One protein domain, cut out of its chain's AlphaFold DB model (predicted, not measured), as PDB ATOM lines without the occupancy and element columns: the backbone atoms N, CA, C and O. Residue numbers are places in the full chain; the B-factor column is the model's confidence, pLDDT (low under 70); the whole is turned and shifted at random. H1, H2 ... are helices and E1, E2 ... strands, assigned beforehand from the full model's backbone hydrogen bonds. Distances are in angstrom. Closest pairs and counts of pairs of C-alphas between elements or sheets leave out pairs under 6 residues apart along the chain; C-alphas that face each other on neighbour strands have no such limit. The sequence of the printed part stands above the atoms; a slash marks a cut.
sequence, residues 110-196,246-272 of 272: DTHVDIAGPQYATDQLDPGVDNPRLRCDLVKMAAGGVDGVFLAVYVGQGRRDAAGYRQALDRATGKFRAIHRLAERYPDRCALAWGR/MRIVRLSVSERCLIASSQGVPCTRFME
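What this domain is: This is residues 110 to 196 and 246 to 272 of the 272 residues of an uncharacterized protein of Planctomycetaceae bacterium (UniProt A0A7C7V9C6). A small, strongly twisted sheet of four parallel strands forms a wall, with one long helix, H2, lying over one face through its residues 172 to 185 and running on past the sheet with residues 162 to 171. H3 and H4 lie beyond the sheet, H3 near H2, while short H1 only grazes the sheet and follows a long stretch with no named element, residues 115 to 137. The printed part has 114 residues with four named helices and four named strands, in the order E1 H1 E2 H2 E3 E4 H3 H4; the sheet order is E1 E2 E4 E3, and the class is mixed, helices and strands. The whole is compact, with a radius of gyration of the C-alphas of 15.1 A and spans of 43 by 32 by 21 A.

Where its parts are: Find C-alpha 110 at (24.236, 22.538, 52.037); there E1 begins and runs to residue 114, 10.7 A. H1 is residues 138 to 143, 8.8 A, and E2 is residues 148 to 152, 12.8 A. Go to C-alpha 162 at (-4.781, 15.052, 36.474), where H2 starts its 34.4 A run to residue 185. E3 is residues 190 to 193, 9.6 A, and E4 is residues 247 to 250, 9.8 A. H3 is residues 254 to 262, 11.9 A, and H4, residues 267 to 270, covers 6.0 A to C-alpha 270 at (1.256, 22.159, 59.072).

How they stand to each other: Start at edge strand E1: N 113 and O 150 of E2 are 2.9 A apart, within hydrogen-bond range. Next, N 250 of E4 and O 149 of E2 are 3.1 A apart, and N 249 of E4 and O 191 of edge strand E3 are 2.8 A apart. E1, H1, E2 make a strand-helix-strand unit, two parallel neighbour strands with a helix between; E2, H2, E3 make a split one, with E4 between the strands; both crossovers are right-handed. H2 is on the sheet at a height of 9.5 A, over E3 and only just over E4, with 3 C-alphas falling on it; it runs slantwise to the strands, at 34 degrees to E3 on the local plane. This makes two layers, a helix on one face of a sheet. The closest C-alphas of H2 and E3 are those of Ala 183 and Ala 191, 5.1 A apart. H1 only grazes the sheet with residues 138 to 142. H2 and H3 are close but not clearly touching, C-alphas 176 and 255 being 7.5 A apart, at a steep tilt of 40 degrees, opposite ways. H3 touches H4, closest at C-alphas 257 and 267, 5.1 A. Every O i to N i+4 pair is within hydrogen-bond range in H1 and H3, and 19 of 20 in H2; H4 is too short for one.

The domain as a whole: The C-alphas of Ala 143 and Asp 161 are the two farthest apart, 44.7 A. Residues 197 to 245 are not printed, and C-alphas 196 and 246 are 17.0 A apart across the cut. The link from E1 to H1 is long, with 23 residues. Mean pLDDT of the printed part is 82.0; residue 196 and residues 246 to 272 are under 70.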
ATOM      1  N   ASP A 110      24.600  22.322  53.441       93.19
ATOM      2  CA  ASP A 110      24.236  22.538  52.037       93.19
ATOM      3  C   ASP A 110      22.713  22.564  51.892       93.19
ATOM      4  O   ASP A 110      22.027  21.591  52.214       93.19
ATOM      5  N   THR A 111      22.172  23.680  51.411       93.44
ATOM      6  CA  THR A 111      20.729  23.900  51.278       93.44
ATOM      7  C   THR A 111      20.104  23.201  50.073       93.44
ATOM      8  O   THR A 111      18.871  23.173  49.986       93.44
ATOM      9  N   HIS A 112      20.895  22.639  49.151       94.69
ATOM     10  CA  HIS A 112      20.338  21.997  47.966       94.69
ATOM     11  C   HIS A 112      21.252  20.934  47.346       94.69
ATOM     12  O   HIS A 112      22.111  21.224  46.515       94.69
ATOM     13  N   VAL A 113      20.978  19.669  47.662       94.94
ATOM     14  CA  VAL A 113      21.621  18.517  47.021       94.94
ATOM     15  C   VAL A 113      20.586  17.718  46.239       94.94
ATOM     16  O   VAL A 113      19.659  17.137  46.803       94.94
ATOM     17  N   ASP A 114      20.762  17.659  44.923       93.12
ATOM     18  CA  ASP A 114      19.892  16.882  44.047       93.12
ATOM     19  C   ASP A 114      20.141  15.376  44.161       93.12
ATOM     20  O   ASP A 114      21.275  14.897  44.089       93.12
ATOM     21  N   ILE A 115      19.048  14.610  44.239       92.56
ATOM     22  CA  ILE A 115      19.080  13.147  44.138       92.56
ATOM     23  C   ILE A 115      18.565  12.674  42.777       92.56
ATOM     24  O   ILE A 115      17.563  13.169  42.246       92.56
ATOM     25  N   ALA A 116      19.235  11.655  42.231       84.81
ATOM     26  CA  ALA A 116      18.998  11.150  40.878       84.81
ATOM     27  C   ALA A 116      17.616  10.497  40.673       84.81
ATOM     28  O   ALA A 116      17.203  10.296  39.532       84.81
ATOM     29  N   GLY A 117      16.894  10.159  41.748       90.19
ATOM     30  CA  GLY A 117      15.575   9.533  41.665       90.19
ATOM     31  C   GLY A 117      15.315   8.490  42.756       90.19
ATOM     32  O   GLY A 117      16.030   8.464  43.760       90.19
ATOM     33  N   PRO A 118      14.296   7.629  42.573       91.50
ATOM     34  CA  PRO A 118      13.920   6.601  43.548       91.50
ATOM     35  C   PRO A 118      14.996   5.526  43.770       91.50
ATOM     36  O   PRO A 118      14.978   4.863  44.804       91.50
ATOM     37  N   GLN A 119      15.935   5.370  42.832       93.75
ATOM     38  CA  GLN A 119      17.071   4.447  42.915       93.75
ATOM     39  C   GLN A 119      18.176   4.904  43.882       93.75
ATOM     40  O   GLN A 119      19.080   4.131  44.183       93.75
ATOM     41  N   TYR A 120      18.134   6.144  44.374       94.56
ATOM     42  CA  TYR A 120      19.093   6.645  45.365       94.56
ATOM     43  C   TYR A 120      19.028   5.834  46.670       94.56
ATOM     44  O   TYR A 120      17.943   5.422  47.058       94.56
ATOM     45  N   ALA A 121      20.149   5.576  47.347       93.50
ATOM     46  CA  ALA A 121      20.206   4.696  48.527       93.50
ATOM     47  C   ALA A 121      19.712   3.257  48.258       93.50
ATOM     48  O   ALA A 121      19.109   2.613  49.115       93.50
ATOM     49  N   THR A 122      19.932   2.756  47.042       95.06
ATOM     50  CA  THR A 122      19.844   1.325  46.699       95.06
ATOM     51  C   THR A 122      21.225   0.839  46.274       95.06
ATOM     52  O   THR A 122      22.110   1.660  46.043       95.06
ATOM     53  N   ASP A 123      21.409  -0.464  46.080       93.50
ATOM     54  CA  ASP A 123      22.700  -1.005  45.627       93.50
ATOM     55  C   ASP A 123      23.115  -0.481  44.239       93.50
ATOM     56  O   ASP A 123      24.297  -0.445  43.908       93.50
ATOM     57  N   GLN A 124      22.160  -0.002  43.431       92.88
ATOM     58  CA  GLN A 124      22.447   0.619  42.134       92.88
ATOM     59  C   GLN A 124      23.073   2.016  42.263       92.88
ATOM     60  O   GLN A 124      23.821   2.448  41.380       92.88
ATOM     61  N   LEU A 125      22.725   2.751  43.321       94.69
ATOM     62  CA  LEU A 125      23.171   4.122  43.561       94.69
ATOM     63  C   LEU A 125      23.285   4.372  45.066       94.69
ATOM     64  O   LEU A 125      22.449   5.051  45.673       94.69
ATOM     65  N   ASP A 126      24.326   3.792  45.653       95.25
ATOM     66  CA  ASP A 126      24.576   3.842  47.086       95.25
ATOM     67  C   ASP A 126      25.447   5.061  47.455       95.25
ATOM     68  O   ASP A 126      26.570   5.166  46.956       95.25
ATOM     69  N   PRO A 127      24.959   5.991  48.298       93.62
ATOM     70  CA  PRO A 127      25.737   7.098  48.849       93.62
ATOM     71  C   PRO A 127      26.489   6.724  50.140       93.62
ATOM     72  O   PRO A 127      27.125   7.581  50.746       93.62
ATOM     73  N   GLY A 128      26.399   5.485  50.630       92.88
ATOM     74  CA  GLY A 128      27.191   5.037  51.779       92.88
ATOM     75  C   GLY A 128      28.661   4.790  51.455       92.88
ATOM     76  O   GLY A 128      29.505   4.830  52.353       92.88
ATOM     77  N   VAL A 129      28.972   4.568  50.183       93.94
ATOM     78  CA  VAL A 129      30.324   4.338  49.665       93.94
ATOM     79  C   VAL A 129      30.824   5.572  48.920       93.94
ATOM     80  O   VAL A 129      30.030   6.447  48.573       93.94
ATOM     81  N   ASP A 130      32.128   5.634  48.646       94.44
ATOM     82  CA  ASP A 130      32.675   6.639  47.733       94.44
ATOM     83  C   ASP A 130      32.210   6.321  46.307       94.44
ATOM     84  O   ASP A 130      32.785   5.492  45.598       94.44
ATOM     85  N   ASN A 131      31.090   6.925  45.916       92.56
ATOM     86  CA  ASN A 131      30.432   6.612  44.661       92.56
ATOM     87  C   ASN A 131      30.848   7.632  43.593       92.56
ATOM     88  O   ASN A 131      30.506   8.811  43.715       92.56
ATOM     89  N   PRO A 132      31.520   7.225  42.502       93.19
ATOM     90  CA  PRO A 132      32.010   8.163  41.489       93.19
ATOM     91  C   PRO A 132      30.884   8.857  40.710       93.19
ATOM     92  O   PRO A 132      31.105   9.905  40.104       93.19
ATOM     93  N   ARG A 133      29.664   8.300  40.711       93.25
ATOM     94  CA  ARG A 133      28.498   8.910  40.050       93.25
ATOM     95  C   ARG A 133      27.850  10.004  40.897       93.25
ATOM     96  O   ARG A 133      27.090  10.809  40.362       93.25
ATOM     97  N   LEU A 134      28.118  10.023  42.203       93.38
ATOM     98  CA  LEU A 134      27.563  10.991  43.139       93.38
ATOM     99  C   LEU A 134      28.613  12.048  43.480       93.38
ATOM    100  O   LEU A 134      29.746  11.744  43.842       93.38
ATOM    101  N   ARG A 135      28.213  13.319  43.390       92.88
ATOM    102  CA  ARG A 135      29.039  14.439  43.867       92.88
ATOM    103  C   ARG A 135      28.967  14.594  45.384       92.88
ATOM    104  O   ARG A 135      29.919  15.061  45.993       92.88
ATOM    105  N   CYS A 136      27.840  14.193  45.966       93.31
ATOM    106  CA  CYS A 136      27.588  14.210  47.396       93.31
ATOM    107  C   CYS A 136      27.213  12.797  47.848       93.31
ATOM    108  O   CYS A 136      26.215  12.230  47.396       93.31
ATOM    109  N   ASP A 137      28.041  12.234  48.718       94.75
ATOM    110  CA  ASP A 137      27.819  10.960  49.389       94.75
ATOM    111  C   ASP A 137      28.362  11.035  50.823       94.75
ATOM    112  O   ASP A 137      29.067  11.979  51.192       94.75
ATOM    113  N   LEU A 138      28.032  10.051  51.655       94.50
ATOM    114  CA  LEU A 138      28.386  10.059  53.069       94.50
ATOM    115  C   LEU A 138      29.898   9.962  53.309       94.50
ATOM    116  O   LEU A 138      30.326  10.269  54.423       94.50
ATOM    117  N   VAL A 139      30.704   9.498  52.349       95.12
ATOM    118  CA  VAL A 139      32.174   9.440  52.467       95.12
ATOM    119  C   VAL A 139      32.775  10.802  52.123       95.12
ATOM    120  O   VAL A 139      33.538  11.356  52.911       95.12
ATOM    121  N   LYS A 140      32.351  11.407  51.013       94.88
ATOM    122  CA  LYS A 140      32.739  12.751  50.577       94.88
ATOM    123  C   LYS A 140      32.293  13.823  51.569       94.88
ATOM    124  O   LYS A 140      33.068  14.724  51.868       94.88
ATOM    125  N   MET A 141      31.096  13.702  52.148       94.44
ATOM    126  CA  MET A 141      30.643  14.586  53.230       94.44
ATOM    127  C   MET A 141      31.532  14.465  54.472       94.44
ATOM    128  O   MET A 141      31.785  15.467  55.134       94.44
ATOM    129  N   ALA A 142      32.034  13.260  54.780       92.31
ATOM    130  CA  ALA A 142      32.994  13.057  55.866       92.31
ATOM    131  C   ALA A 142      34.301  13.797  55.597       92.31
ATOM    132  O   ALA A 142      34.738  14.599  56.416       92.31
ATOM    133  N   ALA A 143      34.891  13.527  54.433       93.19
ATOM    134  CA  ALA A 143      36.177  14.077  54.031       93.19
ATOM    135  C   ALA A 143      36.119  15.602  53.856       93.19
ATOM    136  O   ALA A 143      37.063  16.306  54.201       93.19
ATOM    137  N   GLY A 144      34.996  16.110  53.348       92.31
ATOM    138  CA  GLY A 144      34.740  17.532  53.150       92.31
ATOM    139  C   GLY A 144      34.205  18.261  54.381       92.31
ATOM    140  O   GLY A 144      33.956  19.455  54.283       92.31
ATOM    141  N   GLY A 145      33.988  17.587  55.517       92.88
ATOM    142  CA  GLY A 145      33.479  18.205  56.748       92.88
ATOM    143  C   GLY A 145      32.086  18.835  56.613       92.88
ATOM    144  O   GLY A 145      31.843  19.892  57.185       92.88
ATOM    145  N   VAL A 146      31.194  18.233  55.822       93.94
ATOM    146  CA  VAL A 146      29.801  18.684  55.676       93.94
ATOM    147  C   VAL A 146      28.936  17.987  56.724       93.94
ATOM    148  O   VAL A 146      28.831  16.756  56.733       93.94
ATOM    149  N   ASP A 147      28.307  18.772  57.595       91.56
ATOM    150  CA  ASP A 147      27.533  18.265  58.734       91.56
ATOM    151  C   ASP A 147      26.094  17.923  58.359       91.56
ATOM    152  O   ASP A 147      25.500  17.002  58.924       91.56
ATOM    153  N   GLY A 148      25.526  18.641  57.391       92.25
ATOM    154  CA  GLY A 148      24.182  18.352  56.932       92.25
ATOM    155  C   GLY A 148      23.873  18.847  55.534       92.25
ATOM    156  O   GLY A 148      24.499  19.764  55.005       92.25
ATOM    157  N   VAL A 149      22.878  18.206  54.933       94.50
ATOM    158  CA  VAL A 149      22.425  18.510  53.576       94.50
ATOM    159  C   VAL A 149      20.908  18.457  53.493       94.50
ATOM    160  O   VAL A 149      20.244  17.691  54.201       94.50
ATOM    161  N   PHE A 150      20.358  19.255  52.590       93.06
ATOM    162  CA  PHE A 150      18.963  19.169  52.186       93.06
ATOM    163  C   PHE A 150      18.884  18.397  50.883       93.06
ATOM    164  O   PHE A 150      19.253  18.899  49.821       93.06
ATOM    165  N   LEU A 151      18.376  17.172  50.964       94.31
ATOM    166  CA  LEU A 151      18.149  16.357  49.779       94.31
ATOM    167  C   LEU A 151      16.874  16.833  49.075       94.31
ATOM    168  O   LEU A 151      15.769  16.771  49.623       94.31
ATOM    169  N   ALA A 152      17.033  17.334  47.854       93.06
ATOM    170  CA  ALA A 152      15.963  17.961  47.104       93.06
ATOM    171  C   ALA A 152      15.014  16.923  46.485       93.06
ATOM    172  O   ALA A 152      15.374  16.126  45.612       93.06
ATOM    173  N   VAL A 153      13.737  16.997  46.866       94.44
ATOM    174  CA  VAL A 153      12.644  16.316  46.158       94.44
ATOM    175  C   VAL A 153      12.155  17.214  45.026       94.44
ATOM    176  O   VAL A 153      11.085  17.814  45.078       94.44
ATOM    177  N   TYR A 154      12.987  17.338  43.995       93.81
ATOM    178  CA  TYR A 154      12.641  18.065  42.780       93.81
ATOM    179  C   TYR A 154      11.949  17.148  41.765       93.81
ATOM    180  O   TYR A 154      12.412  16.034  41.497       93.81
ATOM    181  N   VAL A 155      10.866  17.624  41.158       93.56
ATOM    182  CA  VAL A 155      10.217  16.969  40.020       93.56
ATOM    183  C   VAL A 155      10.107  17.985  38.894       93.56
ATOM    184  O   VAL A 155       9.566  19.069  39.086       93.56
ATOM    185  N   GLY A 156      10.629  17.631  37.720       92.44
ATOM    186  CA  GLY A 156      10.538  18.485  36.540       92.44
ATOM    187  C   GLY A 156       9.088  18.749  36.136       92.44
ATOM    188  O   GLY A 156       8.228  17.875  36.265       92.44
ATOM    189  N   GLN A 157       8.833  19.952  35.624       93.88
ATOM    190  CA  GLN A 157       7.501  20.371  35.210       93.88
ATOM    191  C   GLN A 157       6.963  19.481  34.079       93.88
ATOM    192  O   GLN A 157       7.618  19.289  33.056       93.88
ATOM    193  N   GLY A 158       5.743  18.975  34.262       92.88
ATOM    194  CA  GLY A 158       5.002  18.213  33.259       92.88
ATOM    195  C   GLY A 158       3.717  18.911  32.809       92.88
ATOM    196  O   GLY A 158       3.520  20.114  33.019       92.88
ATOM    197  N   ARG A 159       2.821  18.120  32.205       94.56
ATOM    198  CA  ARG A 159       1.453  18.535  31.858       94.56
ATOM    199  C   ARG A 159       0.699  18.973  33.116       94.56
ATOM    200  O   ARG A 159       0.844  18.368  34.175       94.56
ATOM    201  N   ARG A 160      -0.114  20.023  32.993       96.38
ATOM    202  CA  ARG A 160      -0.943  20.566  34.082       96.38
ATOM    203  C   ARG A 160      -2.352  19.973  34.015       96.38
ATOM    204  O   ARG A 160      -3.324  20.688  33.815       96.38
ATOM    205  N   ASP A 161      -2.421  18.650  34.096       96.25
ATOM    206  CA  ASP A 161      -3.659  17.870  34.118       96.25
ATOM    207  C   ASP A 161      -3.579  16.768  35.187       96.25
ATOM    208  O   ASP A 161      -2.529  16.531  35.789       96.25
ATOM    209  N   ALA A 162      -4.697  16.080  35.436       95.19
ATOM    210  CA  ALA A 162      -4.781  15.052  36.474       95.19
ATOM    211  C   ALA A 162      -3.747  13.919  36.299       95.19
ATOM    212  O   ALA A 162      -3.246  13.368  37.281       95.19
ATOM    213  N   ALA A 163      -3.401  13.566  35.056       96.00
ATOM    214  CA  ALA A 163      -2.381  12.558  34.783       96.00
ATOM    215  C   ALA A 163      -0.974  13.070  35.130       96.00
ATOM    216  O   ALA A 163      -0.210  12.355  35.783       96.00
ATOM    217  N   GLY A 164      -0.656  14.312  34.756       96.25
ATOM    218  CA  GLY A 164       0.607  14.966  35.088       96.25
ATOM    219  C   GLY A 164       0.815  15.143  36.592       96.25
ATOM    220  O   GLY A 164       1.903  14.854  37.092       96.25
ATOM    221  N   TYR A 165      -0.227  15.526  37.337       95.81
ATOM    222  CA  TYR A 165      -0.146  15.648  38.798       95.81
ATOM    223  C   TYR A 165       0.112  14.308  39.488       95.81
ATOM    224  O   TYR A 165       0.980  14.230  40.356       95.81
ATOM    225  N   ARG A 166      -0.569  13.238  39.061       96.06
ATOM    226  CA  ARG A 166      -0.328  11.884  39.582       96.06
ATOM    227  C   ARG A 166       1.102  11.421  39.308       96.06
ATOM    228  O   ARG A 166       1.783  10.985  40.227       96.06
ATOM    229  N   GLN A 167       1.599  11.617  38.087       96.06
ATOM    230  CA  GLN A 167       2.985  11.280  37.761       96.06
ATOM    231  C   GLN A 167       3.990  12.082  38.603       96.06
ATOM    232  O   GLN A 167       5.021  11.545  39.019       96.06
ATOM    233  N   ALA A 168       3.719  13.367  38.848       95.19
ATOM    234  CA  ALA A 168       4.580  14.194  39.680       95.19
ATOM    235  C   ALA A 168       4.595  13.713  41.139       95.19
ATOM    236  O   ALA A 168       5.670  13.604  41.733       95.19
ATOM    237  N   LEU A 169       3.425  13.358  41.677       95.44
ATOM    238  CA  LEU A 169       3.281  12.789  43.013       95.44
ATOM    239  C   LEU A 169       4.036  11.460  43.150       95.44
ATOM    240  O   LEU A 169       4.780  11.290  44.114       95.44
ATOM    241  N   ASP A 170       3.918  10.554  42.177       95.31
ATOM    242  CA  ASP A 170       4.613   9.260  42.200       95.31
ATOM    243  C   ASP A 170       6.139   9.442  42.220       95.31
ATOM    244  O   ASP A 170       6.852   8.811  43.007       95.31
ATOM    245  N   ARG A 171       6.654  10.370  41.401       94.56
ATOM    246  CA  ARG A 171       8.088  10.705  41.358       94.56
ATOM    247  C   ARG A 171       8.571  11.333  42.664       94.56
ATOM    248  O   ARG A 171       9.632  10.949  43.160       94.56
ATOM    249  N   ALA A 172       7.810  12.275  43.218       95.06
ATOM    250  CA  ALA A 172       8.134  12.911  44.493       95.06
ATOM    251  C   ALA A 172       8.140  11.881  45.632       95.06
ATOM    252  O   ALA A 172       9.102  11.800  46.393       95.06
ATOM    253  N   THR A 173       7.120  11.025  45.690       95.19
ATOM    254  CA  THR A 173       6.989   9.957  46.691       95.19
ATOM    255  C   THR A 173       8.144   8.962  46.608       95.19
ATOM    256  O   THR A 173       8.717   8.586  47.630       95.19
ATOM    257  N   GLY A 174       8.547   8.563  45.398       95.19
ATOM    258  CA  GLY A 174       9.712   7.698  45.204       95.19
ATOM    259  C   GLY A 174      11.006   8.310  45.749       95.19
ATOM    260  O   GLY A 174      11.811   7.611  46.363       95.19
ATOM    261  N   LYS A 175      11.183   9.625  45.580       94.75
ATOM    262  CA  LYS A 175      12.317  10.373  46.136       94.75
ATOM    263  C   LYS A 175      12.261  10.481  47.662       94.75
ATOM    264  O   LYS A 175      13.284  10.245  48.298       94.75
ATOM    265  N   PHE A 176      11.096  10.741  48.261       94.88
ATOM    266  CA  PHE A 176      10.949  10.705  49.722       94.88
ATOM    267  C   PHE A 176      11.339   9.347  50.294       94.88
ATOM    268  O   PHE A 176      12.192   9.272  51.175       94.88
ATOM    269  N   ARG A 177      10.806   8.258  49.728       95.25
ATOM    270  CA  ARG A 177      11.160   6.891  50.140       95.25
ATOM    271  C   ARG A 177      12.660   6.622  50.048       95.25
ATOM    272  O   ARG A 177      13.195   5.891  50.872       95.25
ATOM    273  N   ALA A 178      13.343   7.189  49.055       95.12
ATOM    274  CA  ALA A 178      14.794   7.075  48.939       95.12
ATOM    275  C   ALA A 178      15.545   7.806  50.062       95.12
ATOM    276  O   ALA A 178      16.529   7.277  50.574       95.12
ATOM    277  N   ILE A 179      15.070   8.985  50.473       94.06
ATOM    278  CA  ILE A 179      15.655   9.754  51.581       94.06
ATOM    279  C   ILE A 179      15.440   9.041  52.922       94.06
ATOM    280  O   ILE A 179      16.379   8.931  53.704       94.06
ATOM    281  N   HIS A 180      14.241   8.510  53.175       93.75
ATOM    282  CA  HIS A 180      13.972   7.727  54.391       93.75
ATOM    283  C   HIS A 180      14.850   6.475  54.455       93.75
ATOM    284  O   HIS A 180      15.555   6.262  55.440       93.75
ATOM    285  N   ARG A 181      14.931   5.729  53.349       94.94
ATOM    286  CA  ARG A 181      15.790   4.543  53.244       94.94
ATOM    287  C   ARG A 181      17.267   4.840  53.502       94.94
ATOM    288  O   ARG A 181      17.966   3.988  54.040       94.94
ATOM    289  N   LEU A 182      17.762   6.021  53.122       94.44
ATOM    290  CA  LEU A 182      19.140   6.415  53.417       94.44
ATOM    291  C   LEU A 182      19.413   6.394  54.927       94.44
ATOM    292  O   LEU A 182      20.399   5.797  55.360       94.44
ATOM    293  N   ALA A 183      18.536   7.032  55.705       91.38
ATOM    294  CA  ALA A 183      18.666   7.111  57.155       91.38
ATOM    295  C   ALA A 183      18.484   5.738  57.822       91.38
ATOM    296  O   ALA A 183      19.196   5.418  58.767       91.38
ATOM    297  N   GLU A 184      17.588   4.904  57.291       93.56
ATOM    298  CA  GLU A 184      17.384   3.529  57.766       93.56
ATOM    299  C   GLU A 184      18.595   2.624  57.495       93.56
ATOM    300  O   GLU A 184      18.935   1.785  58.325       93.56
ATOM    301  N   ARG A 185      19.261   2.786  56.343       94.75
ATOM    302  CA  ARG A 185      20.425   1.970  55.950       94.75
ATOM    303  C   ARG A 185      21.701   2.370  56.689       94.75
ATOM    304  O   ARG A 185      22.561   1.521  56.903       94.75
ATOM    305  N   TYR A 186      21.837   3.641  57.069       93.75
ATOM    306  CA  TYR A 186      23.031   4.164  57.737       93.75
ATOM    307  C   TYR A 186      22.703   4.948  59.018       93.75
ATOM    308  O   TYR A 186      23.080   6.122  59.117       93.75
ATOM    309  N   PRO A 187      22.065   4.315  60.019       90.12
ATOM    310  CA  PRO A 187      21.611   4.994  61.236       90.12
ATOM    311  C   PRO A 187      22.770   5.577  62.056       90.12
ATOM    312  O   PRO A 187      22.633   6.633  62.669       90.12
ATOM    313  N   ASP A 188      23.943   4.942  61.999       88.56
ATOM    314  CA  ASP A 188      25.137   5.385  62.730       88.56
ATOM    315  C   ASP A 188      25.865   6.547  62.040       88.56
ATOM    316  O   ASP A 188      26.745   7.184  62.622       88.56
ATOM    317  N   ARG A 189      25.537   6.825  60.772       87.81
ATOM    318  CA  ARG A 189      26.220   7.850  59.966       87.81
ATOM    319  C   ARG A 189      25.324   9.025  59.639       87.81
ATOM    320  O   ARG A 189      25.846  10.130  59.484       87.81
ATOM    321  N   CYS A 190      24.019   8.805  59.508       90.56
ATOM    322  CA  CYS A 190      23.075   9.856  59.186       90.56
ATOM    323  C   CYS A 190      21.704   9.662  59.823       90.56
ATOM    324  O   CYS A 190      21.271   8.546  60.088       90.56
ATOM    325  N   ALA A 191      21.007  10.775  60.033       90.00
ATOM    326  CA  ALA A 191      19.659  10.785  60.580       90.00
ATOM    327  C   ALA A 191      18.833  11.912  59.967       90.00
ATOM    328  O   ALA A 191      19.376  12.922  59.512       90.00
ATOM    329  N   LEU A 192      17.511  11.753  59.995       89.94
ATOM    330  CA  LEU A 192      16.588  12.789  59.554       89.94
ATOM    331  C   LEU A 192      16.369  13.825  60.656       89.94
ATOM    332  O   LEU A 192      16.019  13.474  61.781       89.94
ATOM    333  N   ALA A 193      16.526  15.103  60.319       85.75
ATOM    334  CA  ALA A 193      16.218  16.203  61.228       85.75
ATOM    335  C   ALA A 193      14.879  16.866  60.919       85.75
ATOM    336  O   ALA A 193      14.572  17.188  59.768       85.75
ATOM    337  N   TRP A 194      14.145  17.170  61.990       79.06
ATOM    338  CA  TRP A 194      12.851  17.838  61.954       79.06
ATOM    339  C   TRP A 194      12.837  18.998  62.954       79.06
ATOM    340  O   TRP A 194      13.317  18.858  64.075       79.06
ATOM    341  N   GLY A 195      12.251  20.132  62.562       70.75
ATOM    342  CA  GLY A 195      12.099  21.304  63.428       70.75
ATOM    343  C   GLY A 195      13.278  22.285  63.403       70.75
ATOM    344  O   GLY A 195      14.247  22.120  62.666       70.75
ATOM    345  N   ARG A 196      13.148  23.364  64.188       57.06
ATOM    346  CA  ARG A 196      14.168  24.424  64.333       57.06
ATOM    347  C   ARG A 196      15.326  24.017  65.240       57.06
ATOM    348  O   ARG A 196      16.435  24.506  65.050       57.06
ATOM    349  N   MET A 246      27.636  13.211  63.495       42.97
ATOM    350  CA  MET A 246      26.370  12.653  63.005       42.97
ATOM    351  C   MET A 246      25.858  13.500  61.829       42.97
ATOM    352  O   MET A 246      25.652  14.700  61.999       42.97
ATOM    353  N   ARG A 247      25.695  12.912  60.632       58.97
ATOM    354  CA  ARG A 247      25.373  13.682  59.416       58.97
ATOM    355  C   ARG A 247      23.871  13.833  59.246       58.97
ATOM    356  O   ARG A 247      23.147  12.881  58.971       58.97
ATOM    357  N   ILE A 248      23.389  15.045  59.440       53.72
ATOM    358  CA  ILE A 248      21.964  15.349  59.472       53.72
ATOM    359  C   ILE A 248      21.439  15.542  58.045       53.72
ATOM    360  O   ILE A 248      21.907  16.402  57.302       53.72
ATOM    361  N   VAL A 249      20.417  14.784  57.666       53.72
ATOM    362  CA  VAL A 249      19.679  14.961  56.413       53.72
ATOM    363  C   VAL A 249      18.366  15.668  56.744       53.72
ATOM    364  O   VAL A 249      17.496  15.099  57.402       53.72
ATOM    365  N   ARG A 250      18.197  16.934  56.342       55.44
ATOM    366  CA  ARG A 250      16.919  17.636  56.547       55.44
ATOM    367  C   ARG A 250      15.941  17.286  55.430       55.44
ATOM    368  O   ARG A 250      16.270  17.382  54.248       55.44
ATOM    369  N   LEU A 251      14.710  16.960  55.822       45.38
ATOM    370  CA  LEU A 251      13.574  16.843  54.914       45.38
ATOM    371  C   LEU A 251      12.905  18.206  54.716       45.38
ATOM    372  O   LEU A 251      12.640  18.960  55.658       45.38
ATOM    373  N   SER A 252      12.675  18.524  53.444       40.28
ATOM    374  CA  SER A 252      11.933  19.701  53.009       40.28
ATOM    375  C   SER A 252      10.502  19.659  53.553       40.28
ATOM    376  O   SER A 252       9.895  18.597  53.674       40.28
ATOM    377  N   VAL A 253       9.957  20.841  53.826       39.47
ATOM    378  CA  VAL A 253       8.613  21.163  54.349       39.47
ATOM    379  C   VAL A 253       7.456  20.562  53.508       39.47
ATOM    380  O   VAL A 253       6.282  20.728  53.825       39.47
ATOM    381  N   SER A 254       7.750  19.815  52.443       53.88
ATOM    382  CA  SER A 254       6.788  19.370  51.442       53.88
ATOM    383  C   SER A 254       6.151  17.997  51.670       53.88
ATOM    384  O   SER A 254       5.089  17.782  51.105       53.88
ATOM    385  N   GLU A 255       6.693  17.075  52.478       55.56
ATOM    386  CA  GLU A 255       6.121  15.709  52.547       55.56
ATOM    387  C   GLU A 255       4.723  15.683  53.184       55.56
ATOM    388  O   GLU A 255       3.782  15.137  52.610       55.56
ATOM    389  N   ARG A 256       4.545  16.358  54.329       52.41
ATOM    390  CA  ARG A 256       3.233  16.453  55.001       52.41
ATOM    391  C   ARG A 256       2.219  17.217  54.160       52.41
ATOM    392  O   ARG A 256       1.058  16.831  54.119       52.41
ATOM    393  N   CYS A 257       2.662  18.260  53.461       50.12
ATOM    394  CA  CYS A 257       1.808  19.024  52.559       50.12
ATOM    395  C   CYS A 257       1.432  18.215  51.304       50.12
ATOM    396  O   CYS A 257       0.293  18.284  50.858       50.12
ATOM    397  N   LEU A 258       2.332  17.383  50.772       55.88
ATOM    398  CA  LEU A 258       2.031  16.479  49.656       55.88
ATOM    399  C   LEU A 258       1.035  15.388  50.058       55.88
ATOM    400  O   LEU A 258       0.065  15.166  49.336       55.88
ATOM    401  N   ILE A 259       1.223  14.760  51.224       56.81
ATOM    402  CA  ILE A 259       0.270  13.779  51.767       56.81
ATOM    403  C   ILE A 259      -1.092  14.447  52.003       56.81
ATOM    404  O   ILE A 259      -2.102  13.964  51.491       56.81
ATOM    405  N   ALA A 260      -1.124  15.593  52.690       52.56
ATOM    406  CA  ALA A 260      -2.346  16.361  52.933       52.56
ATOM    407  C   ALA A 260      -3.052  16.760  51.626       52.56
ATOM    408  O   ALA A 260      -4.247  16.516  51.472       52.56
ATOM    409  N   SER A 261      -2.310  17.273  50.641       54.88
ATOM    410  CA  SER A 261      -2.849  17.649  49.331       54.88
ATOM    411  C   SER A 261      -3.415  16.450  48.569       54.88
ATOM    412  O   SER A 261      -4.456  16.594  47.932       54.88
ATOM    413  N   SER A 262      -2.778  15.275  48.635       54.72
ATOM    414  CA  SER A 262      -3.307  14.052  48.008       54.72
ATOM    415  C   SER A 262      -4.611  13.557  48.645       54.72
ATOM    416  O   SER A 262      -5.379  12.853  47.996       54.72
ATOM    417  N   GLN A 263      -4.880  13.960  49.889       55.12
ATOM    418  CA  GLN A 263      -6.098  13.644  50.638       55.12
ATOM    419  C   GLN A 263      -7.125  14.794  50.614       55.12
ATOM    420  O   GLN A 263      -8.150  14.712  51.286       55.12
ATOM    421  N   GLY A 264      -6.867  15.870  49.858       47.75
ATOM    422  CA  GLY A 264      -7.757  17.034  49.771       47.75
ATOM    423  C   GLY A 264      -7.734  17.958  50.998       47.75
ATOM    424  O   GLY A 264      -8.641  18.770  51.165       47.75
ATOM    425  N   VAL A 265      -6.714  17.856  51.856       46.72
ATOM    426  CA  VAL A 265      -6.560  18.667  53.073       46.72
ATOM    427  C   VAL A 265      -5.671  19.891  52.789       46.72
ATOM    428  O   VAL A 265      -4.557  19.727  52.282       46.72
ATOM    429  N   PRO A 266      -6.104  21.124  53.121       40.91
ATOM    430  CA  PRO A 266      -5.307  22.329  52.894       40.91
ATOM    431  C   PRO A 266      -4.045  22.361  53.776       40.91
ATOM    432  O   PRO A 266      -4.098  22.137  54.984       40.91
ATOM    433  N   CYS A 267      -2.894  22.682  53.172       40.84
ATOM    434  CA  CYS A 267      -1.580  22.642  53.833       40.84
ATOM    435  C   CYS A 267      -1.345  23.710  54.913       40.84
ATOM    436  O   CYS A 267      -0.321  23.663  55.595       40.84
ATOM    437  N   THR A 268      -2.258  24.666  55.090       44.56
ATOM    438  CA  THR A 268      -2.099  25.798  56.020       44.56
ATOM    439  C   THR A 268      -1.975  25.376  57.486       44.56
ATOM    440  O   THR A 268      -1.483  26.152  58.292       44.56
ATOM    441  N   ARG A 269      -2.349  24.138  57.833       36.69
ATOM    442  CA  ARG A 269      -2.331  23.619  59.211       36.69
ATOM    443  C   ARG A 269      -1.003  22.991  59.664       36.69
ATOM    444  O   ARG A 269      -0.898  22.591  60.813       36.69
ATOM    445  N   PHE A 270      -0.012  22.856  58.778       38.62
ATOM    446  CA  PHE A 270       1.256  22.159  59.072       38.62
ATOM    447  C   PHE A 270       2.477  23.088  59.185       38.62
ATOM    448  O   PHE A 270       3.600  22.594  59.269       38.62
ATOM    449  N   MET A 271       2.268  24.410  59.144       32.72
ATOM    450  CA  MET A 271       3.334  25.418  59.265       32.72
ATOM    451  C   MET A 271       3.524  25.976  60.688       32.72
ATOM    452  O   MET A 271       4.383  26.837  60.865       32.72
ATOM    453  N   GLU A 272       2.766  25.494  61.678       30.53
ATOM    454  CA  GLU A 272       2.953  25.816  63.105       30.53
ATOM    455  C   GLU A 272       3.878  24.814  63.810       30.53
ATOM    456  O   GLU A 272       3.751  23.591  63.551       30.53
TER     457      GLU A 272